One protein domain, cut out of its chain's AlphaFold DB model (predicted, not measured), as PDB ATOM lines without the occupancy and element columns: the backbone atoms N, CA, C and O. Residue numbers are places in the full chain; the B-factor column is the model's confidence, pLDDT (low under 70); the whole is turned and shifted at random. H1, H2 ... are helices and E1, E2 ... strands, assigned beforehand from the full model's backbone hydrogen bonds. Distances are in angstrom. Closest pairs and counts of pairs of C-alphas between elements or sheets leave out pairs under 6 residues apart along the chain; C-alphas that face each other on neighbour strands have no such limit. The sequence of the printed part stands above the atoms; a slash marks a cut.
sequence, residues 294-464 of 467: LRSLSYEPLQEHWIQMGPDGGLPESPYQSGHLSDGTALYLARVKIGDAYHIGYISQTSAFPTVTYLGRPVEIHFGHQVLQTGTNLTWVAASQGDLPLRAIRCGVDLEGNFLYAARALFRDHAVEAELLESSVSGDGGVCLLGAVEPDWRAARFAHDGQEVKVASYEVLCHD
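AT A GLANCE: This is residues 294 to 464 of the 467 residues of an uncharacterized protein of Chytriomyces confervae (UniProt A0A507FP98). Two strongly twisted sheets of seven strands each, E1 to E7 and E8 to E14, are stacked face to face as a sandwich, with the strands of one crossing those of the other at 44 degrees. The printed part builds one sheet first, E1 to E7, and then the other, E8 to E14, changing over at the link from E7 to E8; the short helix H1 only grazes the second sheet, and a long loop, residues 412 to 430, runs at the outside. The printed part has 171 residues with one named helix followed by fourteen named strands, in the order H1, then E1 to E14. Both sheets are branched and antiparallel, and the class is mostly strand. The whole is compact, with a radius of gyration of the C-alphas of 14.6 A, and rounded, with spans of 38 by 33 by 32 A.

IN THESE COORDINATES: H1 is residues 294 to 298, beginning with C-alpha 294 at (226.964, 340.820, 377.563). E1 is residues 306 to 309 and E2 residues 321 to 324. E3, residues 330 to 338, is 24.9 A long, from C-alpha 330 at (220.498, 328.722, 403.230), and E4, residues 341 to 348, is 22.2 A long. E5 is residues 355 to 358, E6 residues 361 to 364 and E7 residues 369 to 372. E8, residues 378 to 384, is 19.0 A long, and E9 is residues 394 to 397. E10, residues 403 to 411, is 24.2 A long, and E11, residues 431 to 437, is 17.9 A long. E12 is residues 444 to 448 and E13 residues 451 to 455. E14, residues 457 to 463, is 19.5 A long and ends with C-alpha 463 at (209.819, 334.827, 385.209).

HOW THE PARTS SIT: In the first sheet, E2 to E6 form a meander, each strand the antiparallel neighbour of the one before. E3 has E2 and E7 on one side and E4 on the other. E2 and E3 are a hairpin, with N 322 and O 331 2.9 A apart; so are E3 and E4, with N 334 and O 345 at 3.0 A. Across E3 and E7, N 335 and O 370 are within hydrogen-bond range at 2.9 A, and across E7 and the edge strand E1, N 307 and O 371 are within hydrogen-bond range at 2.9 A. The hairpin E4 and E5 has N 346 and O 355 at 2.9 A, and the hairpin E5 and E6 has N 356 and O 363 at 2.9 A. In the second sheet, E9 to E13 form another meander. E10 has E9 and E14 on one side and E11 on the other: N 395 and O 404 are 2.8 A apart, N 408 and O 459 2.9 A, and N 407 and O 435 3.0 A. N 445 and O 436 of the hairpin E11 and E12 are 2.8 A apart, and N 446 and O 453 of the hairpin E12 and E13 2.9 A. E13 runs on into E14 at 82 degrees, and N 379 of E8 is 2.9 A from O 462 of E14. Between the sheets, the closest C-alphas of E4 and E9 are those of Tyr 342 and Gly 396, 4.5 A apart, and those of E4 and E11 are Gly 345 and Gly 435, 4.8 A. In H1, every O i to N i+4 pair is within hydrogen-bond range; its closest C-alpha to E9 is Leu 297, 6.8 A from Arg 394. E1 and E14 are apart.

THE WHOLE: The C-alphas of Arg 295 and Gly 427 are the two farthest apart, at 43.0 A. The printed part has no cut. The long links are E1 to E2, with 11 residues between them, and E10 to E11, with 19. Mean pLDDT of the printed part is 88.6; residues 375 to 376 and 413 to 429 are under 70.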
ATOM      1  N   LEU A 294     226.954 339.971 376.371       83.69
ATOM      2  CA  LEU A 294     226.964 340.820 377.563       83.69
ATOM      3  C   LEU A 294     226.046 342.038 377.420       83.69
ATOM      4  O   LEU A 294     225.313 342.365 378.354       83.69
ATOM      5  N   ARG A 295     226.034 342.697 376.251       85.06
ATOM      6  CA  ARG A 295     225.067 343.769 375.969       85.06
ATOM      7  C   ARG A 295     223.642 343.241 376.060       85.06
ATOM      8  O   ARG A 295     222.826 343.866 376.726       85.06
ATOM      9  N   SER A 296     223.350 342.083 375.471       86.56
ATOM     10  CA  SER A 296     222.033 341.451 375.606       86.56
ATOM     11  C   SER A 296     221.679 341.164 377.069       86.56
ATOM     12  O   SER A 296     220.563 341.462 377.477       86.56
ATOM     13  N   LEU A 297     222.625 340.651 377.864       86.12
ATOM     14  CA  LEU A 297     222.434 340.369 379.290       86.12
ATOM     15  C   LEU A 297     222.118 341.644 380.089       86.12
ATOM     16  O   LEU A 297     221.323 341.607 381.021       86.12
ATOM     17  N   SER A 298     222.691 342.790 379.702       84.06
ATOM     18  CA  SER A 298     222.427 344.076 380.364       84.06
ATOM     19  C   SER A 298     220.998 344.602 380.172       84.06
ATOM     20  O   SER A 298     220.555 345.434 380.960       84.06
ATOM     21  N   TYR A 299     220.279 344.107 379.158       84.31
ATOM     22  CA  TYR A 299     218.870 344.427 378.911       84.31
ATOM     23  C   TYR A 299     217.901 343.421 379.546       84.31
ATOM     24  O   TYR A 299     216.688 343.596 379.424       84.31
ATOM     25  N   GLU A 300     218.400 342.370 380.203       83.50
ATOM     26  CA  GLU A 300     217.532 341.409 380.881       83.50
ATOM     27  C   GLU A 300     216.837 342.077 382.080       83.50
ATOM     28  O   GLU A 300     217.505 342.752 382.870       83.50
ATOM     29  N   PRO A 301     215.521 341.868 382.287       78.81
ATOM     30  CA  PRO A 301     214.771 342.518 383.367       78.81
ATOM     31  C   PRO A 301     215.340 342.260 384.770       78.81
ATOM     32  O   PRO A 301     215.143 343.049 385.688       78.81
ATOM     33  N   LEU A 302     216.062 341.148 384.951       82.38
ATOM     34  CA  LEU A 302     216.660 340.777 386.231       82.38
ATOM     35  C   LEU A 302     217.973 341.522 386.528       82.38
ATOM     36  O   LEU A 302     218.484 341.418 387.640       82.38
ATOM     37  N   GLN A 303     218.541 342.271 385.576       84.31
ATOM     38  CA  GLN A 303     219.879 342.847 385.725       84.31
ATOM     39  C   GLN A 303     220.003 343.790 386.933       84.31
ATOM     40  O   GLN A 303     221.024 343.763 387.617       84.31
ATOM     41  N   GLU A 304     218.962 344.567 387.238       83.69
ATOM     42  CA  GLU A 304     218.937 345.488 388.386       83.69
ATOM     43  C   GLU A 304     218.870 344.784 389.755       83.69
ATOM     44  O   GLU A 304     219.154 345.398 390.779       83.69
ATOM     45  N   HIS A 305     218.545 343.489 389.777       91.38
ATOM     46  CA  HIS A 305     218.420 342.690 391.000       91.38
ATOM     47  C   HIS A 305     219.716 341.956 391.375       91.38
ATOM     48  O   HIS A 305     219.773 341.297 392.415       91.38
ATOM     49  N   TRP A 306     220.758 342.053 390.546       95.12
ATOM     50  CA  TRP A 306     222.088 341.534 390.854       95.12
ATOM     51  C   TRP A 306     222.892 342.577 391.624       95.12
ATOM     52  O   TRP A 306     223.380 343.552 391.053       95.12
ATOM     53  N   ILE A 307     223.066 342.353 392.923       96.81
ATOM     54  CA  ILE A 307     223.766 343.294 393.796       96.81
ATOM     55  C   ILE A 307     225.249 342.975 393.811       96.81
ATOM     56  O   ILE A 307     225.648 341.859 394.145       96.81
ATOM     57  N   GLN A 308     226.059 343.966 393.446       96.69
ATOM     58  CA  GLN A 308     227.509 343.860 393.472       96.69
ATOM     59  C   GLN A 308     228.029 343.880 394.911       96.69
ATOM     60  O   GLN A 308     227.824 344.842 395.648       96.69
ATOM     61  N   MET A 309     228.775 342.840 395.259       97.25
ATOM     62  CA  MET A 309     229.546 342.715 396.487       97.25
ATOM     63  C   MET A 309     231.027 342.983 396.189       97.25
ATOM     64  O   MET A 309     231.525 342.673 395.098       97.25
ATOM     65  N   GLY A 310     231.725 343.592 397.146       94.31
ATOM     66  CA  GLY A 310     233.156 343.879 397.040       94.31
ATOM     67  C   GLY A 310     234.047 342.671 397.373       94.31
ATOM     68  O   GLY A 310     233.539 341.613 397.742       94.31
ATOM     69  N   PRO A 311     235.382 342.829 397.302       93.69
ATOM     70  CA  PRO A 311     236.357 341.787 397.660       93.69
ATOM     71  C   PRO A 311     236.315 341.331 399.127       93.69
ATOM     72  O   PRO A 311     236.868 340.284 399.457       93.69
ATOM     73  N   ASP A 312     235.665 342.103 400.003       94.31
ATOM     74  CA  ASP A 312     235.410 341.723 401.400       94.31
ATOM     75  C   ASP A 312     234.297 340.667 401.530       94.31
ATOM     76  O   ASP A 312     234.128 340.060 402.587       94.31
ATOM     77  N   GLY A 313     233.566 340.412 400.441       95.06
ATOM     78  CA  GLY A 313     232.561 339.366 400.359       95.06
ATOM     79  C   GLY A 313     231.198 339.748 400.949       95.06
ATOM     80  O   GLY A 313     230.850 340.923 401.087       95.06
ATOM     81  N   GLY A 314     230.407 338.725 401.273       96.38
ATOM     82  CA  GLY A 314     229.138 338.825 401.990       96.38
ATOM     83  C   GLY A 314     227.876 338.707 401.132       96.38
ATOM     84  O   GLY A 314     227.903 338.342 399.951       96.38
ATOM     85  N   LEU A 315     226.750 339.021 401.774       97.69
ATOM     86  CA  LEU A 315     225.399 339.001 401.214       97.69
ATOM     87  C   LEU A 315     224.780 340.410 401.255       97.69
ATOM     88  O   LEU A 315     225.084 341.170 402.179       97.69
ATOM     89  N   PRO A 316     223.895 340.763 400.304       96.69
ATOM     90  CA  PRO A 316     223.079 341.975 400.391       96.69
ATOM     91  C   PRO A 316     222.048 341.876 401.532       96.69
ATOM     92  O   PRO A 316     221.877 340.817 402.129       96.69
ATOM     93  N   GLU A 317     221.315 342.958 401.824       94.94
ATOM     94  CA  GLU A 317     220.333 342.995 402.930       94.94
ATOM     95  C   GLU A 317     219.136 342.038 402.751       94.94
ATOM     96  O   GLU A 317     218.493 341.658 403.726       94.94
ATOM     97  N   SER A 318     218.786 341.660 401.518       95.44
ATOM     98  CA  SER A 318     217.604 340.824 401.228       95.44
ATOM     99  C   SER A 318     217.868 339.795 400.120       95.44
ATOM    100  O   SER A 318     217.205 339.823 399.078       95.44
ATOM    101  N   PRO A 319     218.842 338.889 400.295       96.56
ATOM    102  CA  PRO A 319     219.250 337.958 399.250       96.56
ATOM    103  C   PRO A 319     218.128 336.952 398.943       96.56
ATOM    104  O   PRO A 319     217.403 336.519 399.838       96.56
ATOM    105  N   TYR A 320     217.968 336.581 397.673       95.50
ATOM    106  CA  TYR A 320     216.945 335.631 397.233       95.50
ATOM    107  C   TYR A 320     217.386 334.193 397.546       95.50
ATOM    108  O   TYR A 320     218.237 333.618 396.855       95.50
ATOM    109  N   GLN A 321     216.834 333.608 398.614       95.81
ATOM    110  CA  GLN A 321     217.140 332.230 399.002       95.81
ATOM    111  C   GLN A 321     216.703 331.267 397.893       95.81
ATOM    112  O   GLN A 321     215.527 331.164 397.560       95.81
ATOM    113  N   SER A 322     217.674 330.553 397.327       95.44
ATOM    114  CA  SER A 322     217.473 329.714 396.141       95.44
ATOM    115  C   SER A 322     217.619 328.220 396.442       95.44
ATOM    116  O   SER A 322     217.076 327.399 395.703       95.44
ATOM    117  N   GLY A 323     218.303 327.867 397.536       94.94
ATOM    118  CA  GLY A 323     218.538 326.487 397.959       94.94
ATOM    119  C   GLY A 323     218.914 326.367 399.437       94.94
ATOM    120  O   GLY A 323     218.749 327.311 400.218       94.94
ATOM    121  N   HIS A 324     219.406 325.191 399.821       94.31
ATOM    122  CA  HIS A 324     219.848 324.873 401.178       94.31
ATOM    123  C   HIS A 324     220.839 323.699 401.184       94.31
ATOM    124  O   HIS A 324     220.779 322.830 400.313       94.31
ATOM    125  N   LEU A 325     221.736 323.676 402.170       91.44
ATOM    126  CA  LEU A 325     222.580 322.525 402.499       91.44
ATOM    127  C   LEU A 325     221.812 321.507 403.356       91.44
ATOM    128  O   LEU A 325     220.714 321.787 403.835       91.44
ATOM    129  N   SER A 326     222.407 320.333 403.575       88.62
ATOM    130  CA  SER A 326     221.808 319.227 404.340       88.62
ATOM    131  C   SER A 326     221.540 319.571 405.810       88.62
ATOM    132  O   SER A 326     220.644 318.999 406.427       88.62
ATOM    133  N   ASP A 327     222.276 320.535 406.369       89.94
ATOM    134  CA  ASP A 327     222.069 321.079 407.715       89.94
ATOM    135  C   ASP A 327     221.006 322.196 407.772       89.94
ATOM    136  O   ASP A 327     220.751 322.765 408.834       89.94
ATOM    137  N   GLY A 328     220.374 322.515 406.637       90.81
ATOM    138  CA  GLY A 328     219.400 323.594 406.501       90.81
ATOM    139  C   GLY A 328     220.013 324.977 406.256       90.81
ATOM    140  O   GLY A 328     219.260 325.945 406.126       90.81
ATOM    141  N   THR A 329     221.343 325.105 406.161       94.81
ATOM    142  CA  THR A 329     222.007 326.378 405.845       94.81
ATOM    143  C   THR A 329     221.535 326.891 404.489       94.81
ATOM    144  O   THR A 329     221.674 326.208 403.474       94.81
ATOM    145  N   ALA A 330     221.003 328.113 404.454       96.38
ATOM    146  CA  ALA A 330     220.498 328.722 403.230       96.38
ATOM    147  C   ALA A 330     221.610 328.947 402.189       96.38
ATOM    148  O   ALA A 330     222.715 329.389 402.523       96.38
ATOM    149  N   LEU A 331     221.276 328.687 400.922       97.06
ATOM    150  CA  LEU A 331     222.103 329.007 399.758       97.06
ATOM    151  C   LEU A 331     221.437 330.090 398.910       97.06
ATOM    152  O   LEU A 331     220.224 330.066 398.669       97.06
ATOM    153  N   TYR A 332     222.259 330.999 398.402       97.56
ATOM    154  CA  TYR A 332     221.847 332.117 397.563       97.56
ATOM    155  C   TYR A 332     222.541 332.035 396.212       97.56
ATOM    156  O   TYR A 332     223.714 331.664 396.129       97.56
ATOM    157  N   LEU A 333     221.810 332.390 395.156       97.31
ATOM    158  CA  LEU A 333     222.351 332.416 393.806       97.31
ATOM    159  C   LEU A 333     223.387 333.539 393.691       97.31
ATOM    160  O   LEU A 333     223.085 334.707 393.952       97.31
ATOM    161  N   ALA A 334     224.592 333.173 393.272       97.44
ATOM    162  CA  ALA A 334     225.671 334.111 393.023       97.44
ATOM    163  C   ALA A 334     226.170 333.980 391.586       97.44
ATOM    164  O   ALA A 334     226.075 332.919 390.969       97.44
ATOM    165  N   ARG A 335     226.749 335.056 391.061       96.81
ATOM    166  CA  ARG A 335     227.551 335.001 389.842       96.81
ATOM    167  C   ARG A 335     228.824 335.814 389.985       96.81
ATOM    168  O   ARG A 335     228.863 336.818 390.695       96.81
ATOM    169  N   VAL A 336     229.860 335.386 389.287       95.94
ATOM    170  CA  VAL A 336     231.182 336.008 389.299       95.94
ATOM    171  C   VAL A 336     231.571 336.335 387.870       95.94
ATOM    172  O   VAL A 336     231.399 335.504 386.978       95.94
ATOM    173  N   LYS A 337     232.111 337.536 387.657       94.25
ATOM    174  CA  LYS A 337     232.684 337.915 386.369       94.25
ATOM    175  C   LYS A 337     234.144 337.449 386.295       94.25
ATOM    176  O   LYS A 337     234.959 337.920 387.083       94.25
ATOM    177  N   ILE A 338     234.455 336.538 385.374       93.06
ATOM    178  CA  ILE A 338     235.825 336.108 385.039       93.06
ATOM    179  C   ILE A 338     236.042 336.437 383.565       93.06
ATOM    180  O   ILE A 338     235.342 335.918 382.693       93.06
ATOM    181  N   GLY A 339     236.966 337.354 383.286       87.38
ATOM    182  CA  GLY A 339     237.083 338.000 381.980       87.38
ATOM    183  C   GLY A 339     235.759 338.599 381.559       87.38
ATOM    184  O   GLY A 339     235.105 339.286 382.341       87.38
ATOM    185  N   ASP A 340     235.326 338.285 380.346       84.88
ATOM    186  CA  ASP A 340     234.042 338.744 379.831       84.88
ATOM    187  C   ASP A 340     232.917 337.699 379.946       84.88
ATOM    188  O   ASP A 340     231.915 337.788 379.236       84.88
ATOM    189  N   ALA A 341     233.070 336.732 380.858       90.44
ATOM    190  CA  ALA A 341     232.073 335.717 381.187       90.44
ATOM    191  C   ALA A 341     231.493 335.916 382.593       90.44
ATOM    192  O   ALA A 341     232.160 336.421 383.498       90.44
ATOM    193  N   TYR A 342     230.248 335.481 382.788       94.19
ATOM    194  CA  TYR A 342     229.585 335.426 384.091       94.19
ATOM    195  C   TYR A 342     229.343 333.971 384.483       94.19
ATOM    196  O   TYR A 342     228.434 333.327 383.964       94.19
ATOM    197  N   HIS A 343     230.119 333.482 385.447       94.19
ATOM    198  CA  HIS A 343     229.990 332.137 385.998       94.19
ATOM    199  C   HIS A 343     228.963 332.126 387.125       94.19
ATOM    200  O   HIS A 343     229.078 332.905 388.070       94.19
ATOM    201  N   ILE A 344     227.971 331.243 387.030       96.12
ATOM    202  CA  ILE A 344     226.918 331.085 388.038       96.12
ATOM    203  C   ILE A 344     227.373 330.063 389.085       96.12
ATOM    204  O   ILE A 344     227.988 329.043 388.765       96.12
ATOM    205  N   GLY A 345     227.050 330.334 390.340       96.06
ATOM    206  CA  GLY A 345     227.303 329.451 391.465       96.06
ATOM    207  C   GLY A 345     226.455 329.844 392.664       96.06
ATOM    208  O   GLY A 345     225.322 330.311 392.520       96.06
ATOM    209  N   TYR A 346     227.009 329.666 393.857       96.81
ATOM    210  CA  TYR A 346     226.293 329.927 395.097       96.81
ATOM    211  C   TYR A 346     227.169 330.555 396.163       96.81
ATOM    212  O   TYR A 346     228.390 330.450 396.143       96.81
ATOM    213  N   ILE A 347     226.515 331.166 397.138       97.69
ATOM    214  CA  ILE A 347     227.108 331.585 398.403       97.69
ATOM    215  C   ILE A 347     226.191 331.097 399.525       97.69
ATOM    216  O   ILE A 347     224.965 331.164 399.405       97.69
ATOM    217  N   SER A 348     226.766 330.539 400.588       96.56
ATOM    218  CA  SER A 348     225.997 330.113 401.760       96.56
ATOM    219  C   SER A 348     225.828 331.269 402.745       96.56
ATOM    220  O   SER A 348     226.612 332.214 402.747       96.56
ATOM    221  N   GLN A 349     224.845 331.171 403.639       96.69
ATOM    222  CA  GLN A 349     224.665 332.146 404.724       96.69
ATOM    223  C   GLN A 349     225.884 332.272 405.656       96.69
ATOM    224  O   GLN A 349     226.046 333.285 406.332       96.69
ATOM    225  N   THR A 350     226.721 331.238 405.714       95.88
ATOM    226  CA  THR A 350     227.883 331.150 406.605       95.88
ATOM    227  C   THR A 350     229.208 331.452 405.904       95.88
ATOM    228  O   THR A 350     230.216 331.616 406.588       95.88
ATOM    229  N   SER A 351     229.224 331.544 404.569       95.50
ATOM    230  CA  SER A 351     230.423 331.854 403.788       95.50
ATOM    231  C   SER A 351     230.533 333.348 403.494       95.50
ATOM    232  O   SER A 351     229.541 334.021 403.212       95.50
ATOM    233  N   ALA A 352     231.762 333.865 403.503       95.06
ATOM    234  CA  ALA A 352     232.055 335.213 403.026       95.06
ATOM    235  C   ALA A 352     232.101 335.289 401.490       95.06
ATOM    236  O   ALA A 352     231.827 336.343 400.921       95.06
ATOM    237  N   PHE A 353     232.422 334.188 400.809       97.25
ATOM    238  CA  PHE A 353     232.736 334.186 399.382       97.25
ATOM    239  C   PHE A 353     231.888 333.164 398.620       97.25
ATOM    240  O   PHE A 353     231.532 332.112 399.168       97.25
ATOM    241  N   PRO A 354     231.532 333.446 397.355       96.62
ATOM    242  CA  PRO A 354     230.814 332.487 396.540       96.62
ATOM    243  C   PRO A 354     231.741 331.381 396.047       96.62
ATOM    244  O   PRO A 354     232.929 331.588 395.793       96.62
ATOM    245  N   THR A 355     231.144 330.219 395.823       95.81
ATOM    246  CA  THR A 355     231.722 329.110 395.075       95.81
ATOM    247  C   THR A 355     231.080 329.054 393.695       95.81
ATOM    248  O   THR A 355     229.855 328.998 393.574       95.81
ATOM    249  N   VAL A 356     231.897 329.045 392.644       94.31
ATOM    250  CA  VAL A 356     231.454 328.860 391.253       94.31
ATOM    251  C   VAL A 356     232.103 327.624 390.649       94.31
ATOM    252  O   VAL A 356     233.173 327.202 391.086       94.31
ATOM    253  N   THR A 357     231.473 327.047 389.626       91.00
ATOM    254  CA  THR A 357     232.126 325.999 388.837       91.00
ATOM    255  C   THR A 357     232.972 326.643 387.745       91.00
ATOM    256  O   THR A 357     232.444 327.322 386.863       91.00
ATOM    257  N   TYR A 358     234.284 326.427 387.790       89.69
ATOM    258  CA  TYR A 358     235.226 326.940 386.803       89.69
ATOM    259  C   TYR A 358     236.191 325.830 386.375       89.69
ATOM    260  O   TYR A 358     236.791 325.155 387.208       89.69
ATOM    261  N   LEU A 359     236.273 325.588 385.060       85.88
ATOM    262  CA  LEU A 359     236.990 324.452 384.457       85.88
ATOM    263  C   LEU A 359     236.628 323.087 385.077       85.88
ATOM    264  O   LEU A 359     237.493 322.246 385.332       85.88
ATOM    265  N   GLY A 360     235.331 322.866 385.309       84.69
ATOM    266  CA  GLY A 360     234.804 321.594 385.806       84.69
ATOM    267  C   GLY A 360     235.062 321.335 387.290       84.69
ATOM    268  O   GLY A 360     235.032 320.179 387.714       84.69
ATOM    269  N   ARG A 361     235.364 322.374 388.082       86.19
ATOM    270  CA  ARG A 361     235.589 322.249 389.528       86.19
ATOM    271  C   ARG A 361     235.007 323.420 390.324       86.19
ATOM    272  O   ARG A 361     234.946 324.524 389.788       86.19
ATOM    273  N   PRO A 362     234.636 323.207 391.598       91.75
ATOM    274  CA  PRO A 362     234.291 324.274 392.533       91.75
ATOM    275  C   PRO A 362     235.503 325.143 392.862       91.75
ATOM    276  O   PRO A 362     236.573 324.622 393.181       91.75
ATOM    277  N   VAL A 363     235.318 326.460 392.821       92.88
ATOM    278  CA  VAL A 363     236.346 327.443 393.173       92.88
ATOM    279  C   VAL A 363     235.708 328.570 393.965       92.88
ATOM    280  O   VAL A 363     234.696 329.134 393.543       92.88
ATOM    281  N   GLU A 364     236.312 328.904 395.099       94.94
ATOM    282  CA  GLU A 364     235.927 330.058 395.905       94.94
ATOM    283  C   GLU A 364     236.560 331.342 395.346       94.94
ATOM    284  O   GLU A 364     237.744 331.351 395.000       94.94
ATOM    285  N   ILE A 365     235.785 332.428 395.249       95.75
ATOM    286  CA  ILE A 365     236.216 333.670 394.590       95.75
ATOM    287  C   ILE A 365     236.275 334.861 395.554       95.75
ATOM    288  O   ILE A 365     235.282 335.215 396.180       95.75
ATOM    289  N   HIS A 366     237.437 335.521 395.621       95.38
ATOM    290  CA  HIS A 366     237.775 336.518 396.655       95.38
ATOM    291  C   HIS A 366     237.920 337.961 396.136       95.38
ATOM    292  O   HIS A 366     238.319 338.852 396.887       95.38
ATOM    293  N   PHE A 367     237.605 338.218 394.864       93.19
ATOM    294  CA  PHE A 367     237.772 339.534 394.221       93.19
ATOM    295  C   PHE A 367     236.455 340.270 393.924       93.19
ATOM    296  O   PHE A 367     236.444 341.272 393.207       93.19
ATOM    297  N   GLY A 368     235.350 339.792 394.494       94.44
ATOM    298  CA  GLY A 368     234.016 340.367 394.342       94.44
ATOM    299  C   GLY A 368     233.088 339.524 393.470       94.44
ATOM    300  O   GLY A 368     233.510 338.725 392.632       94.44
ATOM    301  N   HIS A 369     231.790 339.700 393.693       97.19
ATOM    302  CA  HIS A 369     230.740 338.867 393.110       97.19
ATOM    303  C   HIS A 369     229.403 339.590 393.071       97.19
ATOM    304  O   HIS A 369     229.269 340.696 393.583       97.19
ATOM    305  N   GLN A 370     228.403 338.969 392.456       97.50
ATOM    306  CA  GLN A 370     227.033 339.457 392.455       97.50
ATOM    307  C   GLN A 370     226.108 338.431 393.092       97.50
ATOM    308  O   GLN A 370     226.249 337.237 392.834       97.50
ATOM    309  N   VAL A 371     225.154 338.896 393.895       97.62
ATOM    310  CA  VAL A 371     224.134 338.056 394.535       97.62
ATOM    311  C   VAL A 371     222.760 338.529 394.095       97.62
ATOM    312  O   VAL A 371     222.505 339.733 394.028       97.62
ATOM    313  N   LEU A 372     221.873 337.585 393.790       96.38
ATOM    314  CA  LEU A 372     220.502 337.906 393.417       96.38
ATOM    315  C   LEU A 372     219.696 338.362 394.646       96.38
ATOM    316  O   LEU A 372     219.674 337.673 395.667       96.38
ATOM    317  N   GLN A 373     219.014 339.505 394.553       94.44
ATOM    318  CA  GLN A 373     218.160 340.050 395.614       94.44
ATOM    319  C   GLN A 373     216.677 339.682 395.422       94.44
ATOM    320  O   GLN A 373     216.192 339.504 394.306       94.44
ATOM    321  N   THR A 374     215.949 339.589 396.537       81.56
ATOM    322  CA  THR A 374     214.491 339.413 396.596       81.56
ATOM    323  C   THR A 374     213.770 340.646 396.042       81.56
ATOM    324  O   THR A 374     214.136 341.772 396.374       81.56
ATOM    325  N   GLY A 375     212.724 340.448 395.235       69.19
ATOM    326  CA  GLY A 375     211.938 341.551 394.655       69.19
ATOM    327  C   GLY A 375     211.213 341.227 393.348       69.19
ATOM    328  O   GLY A 375     210.574 342.099 392.768       69.19
ATOM    329  N   THR A 376     211.296 339.986 392.875       66.19
ATOM    330  CA  THR A 376     210.904 339.617 391.517       66.19
ATOM    331  C   THR A 376     209.878 338.495 391.493       66.19
ATOM    332  O   THR A 376     209.897 337.574 392.310       66.19
ATOM    333  N   ASN A 377     208.975 338.583 390.517       86.94
ATOM    334  CA  ASN A 377     208.056 337.524 390.115       86.94
ATOM    335  C   ASN A 377     208.877 336.382 389.492       86.94
ATOM    336  O   ASN A 377     208.982 336.290 388.268       86.94
ATOM    337  N   LEU A 378     209.544 335.586 390.330       91.31
ATOM    338  CA  LEU A 378     210.389 334.466 389.929       91.31
ATOM    339  C   LEU A 378     209.776 333.152 390.370       91.31
ATOM    340  O   LEU A 378     209.263 333.031 391.481       91.31
ATOM    341  N   THR A 379     209.914 332.154 389.513       93.56
ATOM    342  CA  THR A 379     209.535 330.783 389.814       93.56
ATOM    343  C   THR A 379     210.595 329.824 389.290       93.56
ATOM    344  O   THR A 379     211.325 330.136 388.349       93.56
ATOM    345  N   TRP A 380     210.695 328.662 389.918       95.00
ATOM    346  CA  TRP A 380     211.561 327.579 389.477       95.00
ATOM    347  C   TRP A 380     210.699 326.572 388.728       95.00
ATOM    348  O   TRP A 380     209.701 326.104 389.264       95.00
ATOM    349  N   VAL A 381     211.054 326.280 387.479       96.06
ATOM    350  CA  VAL A 381     210.260 325.406 386.606       96.06
ATOM    351  C   VAL A 381     211.080 324.181 386.247       96.06
ATOM    352  O   VAL A 381     212.222 324.312 385.803       96.06
ATOM    353  N   ALA A 382     210.497 322.997 386.430       96.31
ATOM    354  CA  ALA A 382     211.127 321.729 386.091       96.31
ATOM    355  C   ALA A 382     211.545 321.669 384.611       96.31
ATOM    356  O   ALA A 382     210.810 322.091 383.715       96.31
ATOM    357  N   ALA A 383     212.727 321.115 384.368       96.69
ATOM    358  CA  ALA A 383     213.316 320.912 383.056       96.69
ATOM    359  C   ALA A 383     214.277 319.714 383.081       96.69
ATOM    360  O   ALA A 383     214.616 319.177 384.141       96.69
ATOM    361  N   SER A 384     214.721 319.274 381.905       96.75
ATOM    362  CA  SER A 384     215.667 318.166 381.817       96.75
ATOM    363  C   SER A 384     216.467 318.159 380.523       96.75
ATOM    364  O   SER A 384     216.034 318.718 379.528       96.75
ATOM    365  N   GLN A 385     217.605 317.465 380.512       94.75
ATOM    366  CA  GLN A 385     218.376 317.143 379.302       94.75
ATOM    367  C   GLN A 385     218.809 318.354 378.452       94.75
ATOM    368  O   GLN A 385     219.004 318.228 377.246       94.75
ATOM    369  N   GLY A 386     219.021 319.514 379.079       95.31
ATOM    370  CA  GLY A 386     219.354 320.765 378.389       95.31
ATOM    371  C   GLY A 386     218.131 321.602 378.005       95.31
ATOM    372  O   GLY A 386     218.292 322.736 377.563       95.31
ATOM    373  N   ASP A 387     216.911 321.101 378.219       97.06
ATOM    374  CA  ASP A 387     215.696 321.870 377.968       97.06
ATOM    375  C   ASP A 387     215.649 323.124 378.846       97.06
ATOM    376  O   ASP A 387     216.064 323.128 380.014       97.06
ATOM    377  N   LEU A 388     215.095 324.188 378.264       97.31
ATOM    378  CA  LEU A 388     214.830 325.456 378.926       97.31
ATOM    379  C   LEU A 388     213.327 325.757 378.863       97.31
ATOM    380  O   LEU A 388     212.762 325.812 377.766       97.31
ATOM    381  N   PRO A 389     212.670 325.990 380.008       96.25
ATOM    382  CA  PRO A 389     211.285 326.430 380.033       96.25
ATOM    383  C   PRO A 389     211.098 327.789 379.349       96.25
ATOM    384  O   PRO A 389     212.019 328.606 379.233       96.25
ATOM    385  N   LEU A 390     209.864 328.071 378.927       93.44
ATOM    386  CA  LEU A 390     209.510 329.400 378.436       93.44
ATOM    387  C   LEU A 390     209.763 330.440 379.542       93.44
ATOM    388  O   LEU A 390     209.395 330.219 380.691       93.44
ATOM    389  N   ARG A 391     210.332 331.597 379.177       92.44
ATOM    390  CA  ARG A 391     210.706 332.686 380.108       92.44
ATOM    391  C   ARG A 391     211.865 332.344 381.063       92.44
ATOM    392  O   ARG A 391     212.013 333.031 382.075       92.44
ATOM    393  N   ALA A 392     212.679 331.331 380.750       94.88
ATOM    394  CA  ALA A 392     213.943 331.091 381.443       94.88
ATOM    395  C   ALA A 392     214.833 332.343 381.409       94.88
ATOM    396  O   ALA A 392     214.966 332.996 380.370       94.88
ATOM    397  N   ILE A 393     215.435 332.680 382.551       92.44
ATOM    398  CA  ILE A 393     216.200 333.917 382.706       92.44
ATOM    399  C   ILE A 393     217.673 333.663 382.427       92.44
ATOM    400  O   ILE A 393     218.296 332.773 383.008       92.44
ATOM    401  N   ARG A 394     218.251 334.504 381.571       94.75
ATOM    402  CA  ARG A 394     219.689 334.516 381.324       94.75
ATOM    403  C   ARG A 394     220.377 335.145 382.527       94.75
ATOM    404  O   ARG A 394     220.157 336.309 382.855       94.75
ATOM    405  N   CYS A 395     221.200 334.361 383.205       94.06
ATOM    406  CA  CYS A 395     221.884 334.777 384.425       94.06
ATOM    407  C   CYS A 395     223.381 334.998 384.203       94.06
ATOM    408  O   CYS A 395     224.011 335.713 384.983       94.06
ATOM    409  N   GLY A 396     223.941 334.450 383.126       93.44
ATOM    410  CA  GLY A 396     225.336 334.640 382.770       93.44
ATOM    411  C   GLY A 396     225.618 334.368 381.302       93.44
ATOM    412  O   GLY A 396     224.710 334.191 380.490       93.44
ATOM    413  N   VAL A 397     226.903 334.348 380.985       93.38
ATOM    414  CA  VAL A 397     227.434 334.022 379.664       93.38
ATOM    415  C   VAL A 397     228.734 333.252 379.870       93.38
ATOM    416  O   VAL A 397     229.492 333.606 380.776       93.38
ATOM    417  N   ASP A 398     228.956 332.183 379.112       90.88
ATOM    418  CA  ASP A 398     230.219 331.444 379.140       90.88
ATOM    419  C   ASP A 398     231.321 332.174 378.356       90.88
ATOM    420  O   ASP A 398     231.158 333.324 377.932       90.88
ATOM    421  N   LEU A 399     232.488 331.540 378.230       84.62
ATOM    422  CA  LEU A 399     233.633 332.174 377.587       84.62
ATOM    423  C   LEU A 399     233.405 332.307 376.073       84.62
ATOM    424  O   LEU A 399     233.839 333.291 375.485       84.62
ATOM    425  N   GLU A 400     232.673 331.371 375.472       85.25
ATOM    426  CA  GLU A 400     232.320 331.317 374.053       85.25
ATOM    427  C   GLU A 400     231.172 332.270 373.667       85.25
ATOM    428  O   GLU A 400     230.898 332.465 372.481       85.25
ATOM    429  N   GLY A 401     230.514 332.897 374.645       87.06
ATOM    430  CA  GLY A 401     229.414 333.834 374.422       87.06
ATOM    431  C   GLY A 401     228.018 333.207 374.486       87.06
ATOM    432  O   GLY A 401     227.039 333.900 374.191       87.06
ATOM    433  N   ASN A 402     227.891 331.938 374.881       92.69
ATOM    434  CA  ASN A 402     226.603 331.275 375.072       92.69
ATOM    435  C   ASN A 402     225.976 331.689 376.402       92.69
ATOM    436  O   ASN A 402     226.655 331.861 377.414       92.69
ATOM    437  N   PHE A 403     224.653 331.832 376.420       95.06
ATOM    438  CA  PHE A 403     223.943 332.212 377.636       95.06
ATOM    439  C   PHE A 403     223.862 331.067 378.640       95.06
ATOM    440  O   PHE A 403     223.508 329.942 378.296       95.06
ATOM    441  N   LEU A 404     224.088 331.411 379.905       96.12
ATOM    442  CA  LEU A 404     223.910 330.520 381.041       96.12
ATOM    443  C   LEU A 404     222.625 330.872 381.787       96.12
ATOM    444  O   LEU A 404     222.340 332.048 382.040       96.12
ATOM    445  N   TYR A 405     221.884 329.846 382.192       96.94
ATOM    446  CA  TYR A 405     220.633 329.963 382.938       96.94
ATOM    447  C   TYR A 405     220.826 329.404 384.344       96.94
ATOM    448  O   TYR A 405     221.515 328.398 384.525       96.94
ATOM    449  N   ALA A 406     220.241 330.057 385.349       96.50
ATOM    450  CA  ALA A 406     220.328 329.574 386.721       96.50
ATOM    451  C   ALA A 406     219.523 328.283 386.883       96.50
ATOM    452  O   ALA A 406     218.337 328.234 386.544       96.50
ATOM    453  N   ALA A 407     220.173 327.261 387.431       97.25
ATOM    454  CA  ALA A 407     219.577 325.962 387.685       97.25
ATOM    455  C   ALA A 407     219.692 325.588 389.163       97.25
ATOM    456  O   ALA A 407     220.648 325.980 389.843       97.25
ATOM    457  N   ARG A 408     218.741 324.784 389.643       96.75
ATOM    458  CA  ARG A 408     218.821 324.107 390.940       96.75
ATOM    459  C   ARG A 408     218.348 322.663 390.850       96.75
ATOM    460  O   ARG A 408     217.559 322.328 389.971       96.75
ATOM    461  N   ALA A 409     218.822 321.812 391.751       94.56
ATOM    462  CA  ALA A 409     218.394 320.418 391.827       94.56
ATOM    463  C   ALA A 409     218.491 319.894 393.263       94.56
ATOM    464  O   ALA A 409     219.398 320.285 394.002       94.56
ATOM    465  N   LEU A 410     217.583 318.992 393.646       90.44
ATOM    466  CA  LEU A 410     217.691 318.269 394.909       90.44
ATOM    467  C   LEU A 410     218.650 317.091 394.733       90.44
ATOM    468  O   LEU A 410     218.358 316.124 394.031       90.44
ATOM    469  N   PHE A 411     219.791 317.175 395.396       84.00
ATOM    470  CA  PHE A 411     220.815 316.150 395.417       84.00
ATOM    471  C   PHE A 411     220.751 315.368 396.731       84.00
ATOM    472  O   PHE A 411     220.668 315.948 397.817       84.00
ATOM    473  N   ARG A 412     220.768 314.037 396.633       81.69
ATOM    474  CA  ARG A 412     220.786 313.118 397.774       81.69
ATOM    475  C   ARG A 412     221.949 312.158 397.586       81.69
ATOM    476  O   ARG A 412     222.033 311.506 396.543       81.69
ATOM    477  N   ASP A 413     222.821 312.055 398.586       64.06
ATOM    478  CA  ASP A 413     223.912 311.083 398.549       64.06
ATOM    479  C   ASP A 413     223.346 309.675 398.322       64.06
ATOM    480  O   ASP A 413     222.391 309.261 398.981       64.06
ATOM    481  N   HIS A 414     223.940 308.958 397.360       53.47
ATOM    482  CA  HIS A 414     223.548 307.640 396.830       53.47
ATOM    483  C   HIS A 414     222.482 307.594 395.720       53.47
ATOM    484  O   HIS A 414     222.268 306.510 395.167       53.47
ATOM    485  N   ALA A 415     221.864 308.708 395.324       49.31
ATOM    486  CA  ALA A 415     220.981 308.719 394.160       49.31
ATOM    487  C   ALA A 415     221.793 308.930 392.868       49.31
ATOM    488  O   ALA A 415     222.510 309.914 392.714       49.31
ATOM    489  N   VAL A 416     221.683 307.994 391.922       47.81
ATOM    490  CA  VAL A 416     222.280 308.107 390.574       47.81
ATOM    491  C   VAL A 416     221.563 309.186 389.737       47.81
ATOM    492  O   VAL A 416     222.066 309.606 388.699       47.81
ATOM    493  N   GLU A 417     220.414 309.680 390.208       52.34
ATOM    494  CA  GLU A 417     219.574 310.681 389.550       52.34
ATOM    495  C   GLU A 417     219.033 311.674 390.593       52.34
ATOM    496  O   GLU A 417     218.629 311.268 391.681       52.34
ATOM    497  N   ALA A 418     219.035 312.973 390.283       56.72
ATOM    498  CA  ALA A 418     218.386 313.971 391.133       56.72
ATOM    499  C   ALA A 418     216.866 313.937 390.944       56.72
ATOM    500  O   ALA A 418     216.372 313.756 389.828       56.72
ATOM    501  N   GLU A 419     216.137 314.178 392.028       58.00
ATOM    502  CA  GLU A 419     214.679 314.298 392.014       58.00
ATOM    503  C   GLU A 419     214.253 315.774 391.910       58.00
ATOM    504  O   GLU A 419     214.967 316.684 392.344       58.00
ATOM    505  N   LEU A 420     213.077 316.026 391.326       58.66
ATOM    506  CA  LEU A 420     212.471 317.362 391.287       58.66
ATOM    507  C   LEU A 420     211.999 317.775 392.691       58.66
ATOM    508  O   LEU A 420     211.510 316.951 393.462       58.66
ATOM    509  N   LEU A 421     212.111 319.064 393.027       58.06
ATOM    510  CA  LEU A 421     211.822 319.570 394.376       58.06
ATOM    511  C   LEU A 421     210.347 319.421 394.783       58.06
ATOM    512  O   LEU A 421     210.069 319.219 395.967       58.06
ATOM    513  N   GLU A 422     209.413 319.437 393.826       52.28
ATOM    514  CA  GLU A 422     207.967 319.342 394.086       52.28
ATOM    515  C   GLU A 422     207.514 318.006 394.716       52.28
ATOM    516  O   GLU A 422     206.423 317.945 395.283       52.28
ATOM    517  N   SER A 423     208.336 316.946 394.686       46.38
ATOM    518  CA  SER A 423     208.018 315.654 395.324       46.38
ATOM    519  C   SER A 423     208.610 315.477 396.727       46.38
ATOM    520  O   SER A 423     208.339 314.469 397.384       46.38
ATOM    521  N   SER A 424     209.413 316.428 397.214       45.72
ATOM    522  CA  SER A 424     210.158 316.265 398.465       45.72
ATOM    523  C   SER A 424     209.367 316.743 399.689       45.72
ATOM    524  O   SER A 424     209.176 317.930 399.941       45.72
ATOM    525  N   VAL A 425     208.892 315.778 400.480       44.44
ATOM    526  CA  VAL A 425     208.321 316.008 401.812       44.44
ATOM    527  C   VAL A 425     209.395 316.639 402.703       44.44
ATOM    528  O   VAL A 425     210.479 316.083 402.880       44.44
ATOM    529  N   SER A 426     209.084 317.803 403.272       43.50
ATOM    530  CA  SER A 426     209.909 318.528 404.242       43.50
ATOM    531  C   SER A 426     210.327 317.611 405.401       43.50
ATOM    532  O   SER A 426     209.499 317.280 406.251       43.50
ATOM    533  N   GLY A 427     211.594 317.191 405.432       52.16
ATOM    534  CA  GLY A 427     212.149 316.377 406.520       52.16
ATOM    535  C   GLY A 427     213.304 315.444 406.144       52.16
ATOM    536  O   GLY A 427     213.942 314.909 407.045       52.16
ATOM    537  N   ASP A 428     213.593 315.254 404.856       55.25
ATOM    538  CA  ASP A 428     214.503 314.200 404.389       55.25
ATOM    539  C   ASP A 428     215.810 314.766 403.799       55.25
ATOM    540  O   ASP A 428     215.981 314.778 402.586       55.25
ATOM    541  N   GLY A 429     216.671 315.323 404.664       67.00
ATOM    542  CA  GLY A 429     218.143 315.477 404.558       67.00
ATOM    543  C   GLY A 429     218.863 315.887 403.253       67.00
ATOM    544  O   GLY A 429     220.091 315.847 403.238       67.00
ATOM    545  N   GLY A 430     218.174 316.229 402.164       79.31
ATOM    546  CA  GLY A 430     218.775 316.505 400.856       79.31
ATOM    547  C   GLY A 430     219.445 317.877 400.757       79.31
ATOM    548  O   GLY A 430     219.150 318.793 401.520       79.31
ATOM    549  N   VAL A 431     220.347 318.022 399.784       87.94
ATOM    550  CA  VAL A 431     221.020 319.283 399.448       87.94
ATOM    551  C   VAL A 431     220.368 319.867 398.199       87.94
ATOM    552  O   VAL A 431     220.343 319.226 397.155       87.94
ATOM    553  N   CYS A 432     219.867 321.096 398.259       92.94
ATOM    554  CA  CYS A 432     219.386 321.806 397.075       92.94
ATOM    555  C   CYS A 432     220.542 322.595 396.445       92.94
ATOM    556  O   CYS A 432     220.811 323.733 396.838       92.94
ATOM    557  N   LEU A 433     221.219 321.981 395.471       93.06
ATOM    558  CA  LEU A 433     222.366 322.556 394.768       93.06
ATOM    559  C   LEU A 433     221.946 323.702 393.845       93.06
ATOM    560  O   LEU A 433     220.849 323.688 393.291       93.06
ATOM    561  N   LEU A 434     222.848 324.665 393.645       96.75
ATOM    562  CA  LEU A 434     222.674 325.821 392.760       96.75
ATOM    563  C   LEU A 434     223.825 325.902 391.759       96.75
ATOM    564  O   LEU A 434     224.988 325.692 392.115       96.75
ATOM    565  N   GLY A 435     223.500 326.187 390.504       96.00
ATOM    566  CA  GLY A 435     224.469 326.155 389.421       96.00
ATOM    567  C   GLY A 435     223.909 326.697 388.115       96.00
ATOM    568  O   GLY A 435     223.059 327.590 388.108       96.00
ATOM    569  N   ALA A 436     224.412 326.160 387.008       96.75
ATOM    570  CA  ALA A 436     224.092 326.634 385.670       96.75
ATOM    571  C   ALA A 436     223.585 325.513 384.770       96.75
ATOM    572  O   ALA A 436     223.993 324.358 384.900       96.75
ATOM    573  N   VAL A 437     222.779 325.888 383.787       97.12
ATOM    574  CA  VAL A 437     222.519 325.079 382.602       97.12
ATOM    575  C   VAL A 437     222.745 325.910 381.345       97.12
ATOM    576  O   VAL A 437     222.455 327.107 381.303       97.12
ATOM    577  N   GLU A 438     223.269 325.243 380.329       96.06
ATOM    578  CA  GLU A 438     223.372 325.703 378.952       96.06
ATOM    579  C   GLU A 438     222.766 324.582 378.078       96.06
ATOM    580  O   GLU A 438     222.996 323.404 378.387       96.06
ATOM    581  N   PRO A 439     221.939 324.905 377.067       95.38
ATOM    582  CA  PRO A 439     221.237 323.909 376.254       95.38
ATOM    583  C   PRO A 439     222.096 322.765 375.702       95.38
ATOM    584  O   PRO A 439     221.714 321.595 375.817       95.38
ATOM    585  N   ASP A 440     223.270 323.063 375.153       95.88
ATOM    586  CA  ASP A 440     224.130 322.065 374.517       95.88
ATOM    587  C   ASP A 440     224.838 321.146 375.527       95.88
ATOM    588  O   ASP A 440     225.271 320.041 375.174       95.88
ATOM    589  N   TRP A 441     224.904 321.520 376.810       94.56
ATOM    590  CA  TRP A 441     225.465 320.663 377.861       94.56
ATOM    591  C   TRP A 441     224.625 319.418 378.148       94.56
ATOM    592  O   TRP A 441     225.163 318.451 378.697       94.56
ATOM    593  N   ARG A 442     223.327 319.437 377.812       94.88
ATOM    594  CA  ARG A 442     222.350 318.362 378.090       94.88
ATOM    595  C   ARG A 442     222.197 317.980 379.571       94.88
ATOM    596  O   ARG A 442     221.671 316.914 379.888       94.88
ATOM    597  N   ALA A 443     222.680 318.819 380.480       95.25
ATOM    598  CA  ALA A 443     222.600 318.648 381.926       95.25
ATOM    599  C   ALA A 443     222.889 319.986 382.618       95.25
ATOM    600  O   ALA A 443     223.689 320.783 382.122       95.25
ATOM    601  N   ALA A 444     222.300 320.191 383.794       95.75
ATOM    602  CA  ALA A 444     222.724 321.250 384.699       95.75
ATOM    603  C   ALA A 444     224.009 320.837 385.436       95.75
ATOM    604  O   ALA A 444     224.233 319.653 385.707       95.75
ATOM    605  N   ARG A 445     224.866 321.813 385.740       95.44
ATOM    606  CA  ARG A 445     226.170 321.621 386.383       95.44
ATOM    607  C   ARG A 445     226.229 322.375 387.702       95.44
ATOM    608  O   ARG A 445     225.889 323.558 387.761       95.44
ATOM    609  N   PHE A 446     226.695 321.689 388.738       93.94
ATOM    610  CA  PHE A 446     226.705 322.165 390.117       93.94
ATOM    611  C   PHE A 446     228.070 321.951 390.758       93.94
ATOM    612  O   PHE A 446     228.713 320.932 390.522       93.94
ATOM    613  N   ALA A 447     228.479 322.876 391.619       91.50
ATOM    614  CA  ALA A 447     229.617 322.669 392.501       91.50
ATOM    615  C   ALA A 447     229.157 321.927 393.766       91.50
ATOM    616  O   ALA A 447     228.260 322.407 394.457       91.50
ATOM    617  N   HIS A 448     229.757 320.777 394.074       88.44
ATOM    618  CA  HIS A 448     229.463 320.017 395.292       88.44
ATOM    619  C   HIS A 448     230.661 319.149 395.699       88.44
ATOM    620  O   HIS A 448     231.285 318.524 394.844       88.44
ATOM    621  N   ASP A 449     231.018 319.146 396.986       85.12
ATOM    622  CA  ASP A 449     232.083 318.310 397.568       85.12
ATOM    623  C   ASP A 449     233.406 318.298 396.781       85.12
ATOM    624  O   ASP A 449     234.048 317.272 396.555       85.12
ATOM    625  N   GLY A 450     233.827 319.487 396.341       83.62
ATOM    626  CA  GLY A 450     235.079 319.677 395.602       83.62
ATOM    627  C   GLY A 450     235.049 319.182 394.150       83.62
ATOM    628  O   GLY A 450     236.090 319.180 393.491       83.62
ATOM    629  N   GLN A 451     233.883 318.792 393.627       86.62
ATOM    630  CA  GLN A 451     233.701 318.310 392.258       86.62
ATOM    631  C   GLN A 451     232.555 319.034 391.534       86.62
ATOM    632  O   GLN A 451     231.687 319.656 392.147       86.62
ATOM    633  N   GLU A 452     232.579 318.988 390.199       90.56
ATOM    634  CA  GLU A 452     231.416 319.341 389.382       90.56
ATOM    635  C   GLU A 452     230.486 318.125 389.296       90.56
ATOM    636  O   GLU A 452     230.882 317.057 388.825       90.56
ATOM    637  N   VAL A 453     229.238 318.303 389.715       91.56
ATOM    638  CA  VAL A 453     228.167 317.317 389.579       91.56
ATOM    639  C   VAL A 453     227.292 317.702 388.393       91.56
ATOM    640  O   VAL A 453     226.895 318.859 388.246       91.56
ATOM    641  N   LYS A 454     226.976 316.719 387.546       93.31
ATOM    642  CA  LYS A 454     226.083 316.884 386.394       93.31
ATOM    643  C   LYS A 454     224.759 316.206 386.673       93.31
ATOM    644  O   LYS A 454     224.736 315.039 387.054       93.31
ATOM    645  N   VAL A 455     223.670 316.923 386.436       92.94
ATOM    646  CA  VAL A 455     222.324 316.436 386.720       92.94
ATOM    647  C   VAL A 455     221.434 316.632 385.501       92.94
ATOM    648  O   VAL A 455     221.319 317.735 384.967       92.94
ATOM    649  N   ALA A 456     220.799 315.547 385.059       93.12
ATOM    650  CA  ALA A 456     219.932 315.560 383.886       93.12
ATOM    651  C   ALA A 456     218.560 316.195 384.158       93.12
ATOM    652  O   ALA A 456     218.009 316.782 383.236       93.12
ATOM    653  N   SER A 457     218.038 316.100 385.384       93.50
ATOM    654  CA  SER A 457     216.744 316.660 385.807       93.50
ATOM    655  C   SER A 457     216.955 317.781 386.820       93.50
ATOM    656  O   SER A 457     217.623 317.589 387.832       93.50
ATOM    657  N   TYR A 458     216.412 318.959 386.552       95.62
ATOM    658  CA  TYR A 458     216.673 320.163 387.340       95.62
ATOM    659  C   TYR A 458     215.489 321.126 387.242       95.62
ATOM    660  O   TYR A 458     214.532 320.895 386.510       95.62
ATOM    661  N   GLU A 459     215.551 322.227 387.976       97.19
ATOM    662  CA  GLU A 459     214.644 323.356 387.811       97.19
ATOM    663  C   GLU A 459     215.421 324.568 387.303       97.19
ATOM    664  O   GLU A 459     216.563 324.793 387.707       97.19
ATOM    665  N   VAL A 460     214.798 325.359 386.431       97.38
ATOM    666  CA  VAL A 460     215.367 326.585 385.858       97.38
ATOM    667  C   VAL A 460     214.624 327.796 386.397       97.38
ATOM    668  O   VAL A 460     213.392 327.802 386.464       97.38
ATOM    669  N   LEU A 461     215.371 328.840 386.754       95.50
ATOM    670  CA  LEU A 461     214.799 330.104 387.197       95.50
ATOM    671  C   LEU A 461     214.122 330.828 386.023       95.50
ATOM    672  O   LEU A 461     214.758 331.157 385.019       95.50
ATOM    673  N   CYS A 462     212.830 331.097 386.168       94.44
ATOM    674  CA  CYS A 462     211.985 331.713 385.151       94.44
ATOM    675  C   CYS A 462     211.252 332.932 385.715       94.44
ATOM    676  O   CYS A 462     211.014 333.033 386.921       94.44
ATOM    677  N   HIS A 463     210.827 333.838 384.834       91.06
ATOM    678  CA  HIS A 463     209.819 334.827 385.209       91.06
ATOM    679  C   HIS A 463     208.465 334.145 385.422       91.06
ATOM    680  O   HIS A 463     208.030 333.361 384.577       91.06
ATOM    681  N   ASP A 464     207.784 334.486 386.514       86.38
ATOM    682  CA  ASP A 464     206.451 333.980 386.815       86.38
ATOM    683  C   ASP A 464     205.454 334.367 385.711       86.38
ATOM    684  O   ASP A 464     205.471 335.472 385.163       86.38
TER     685      ASP A 464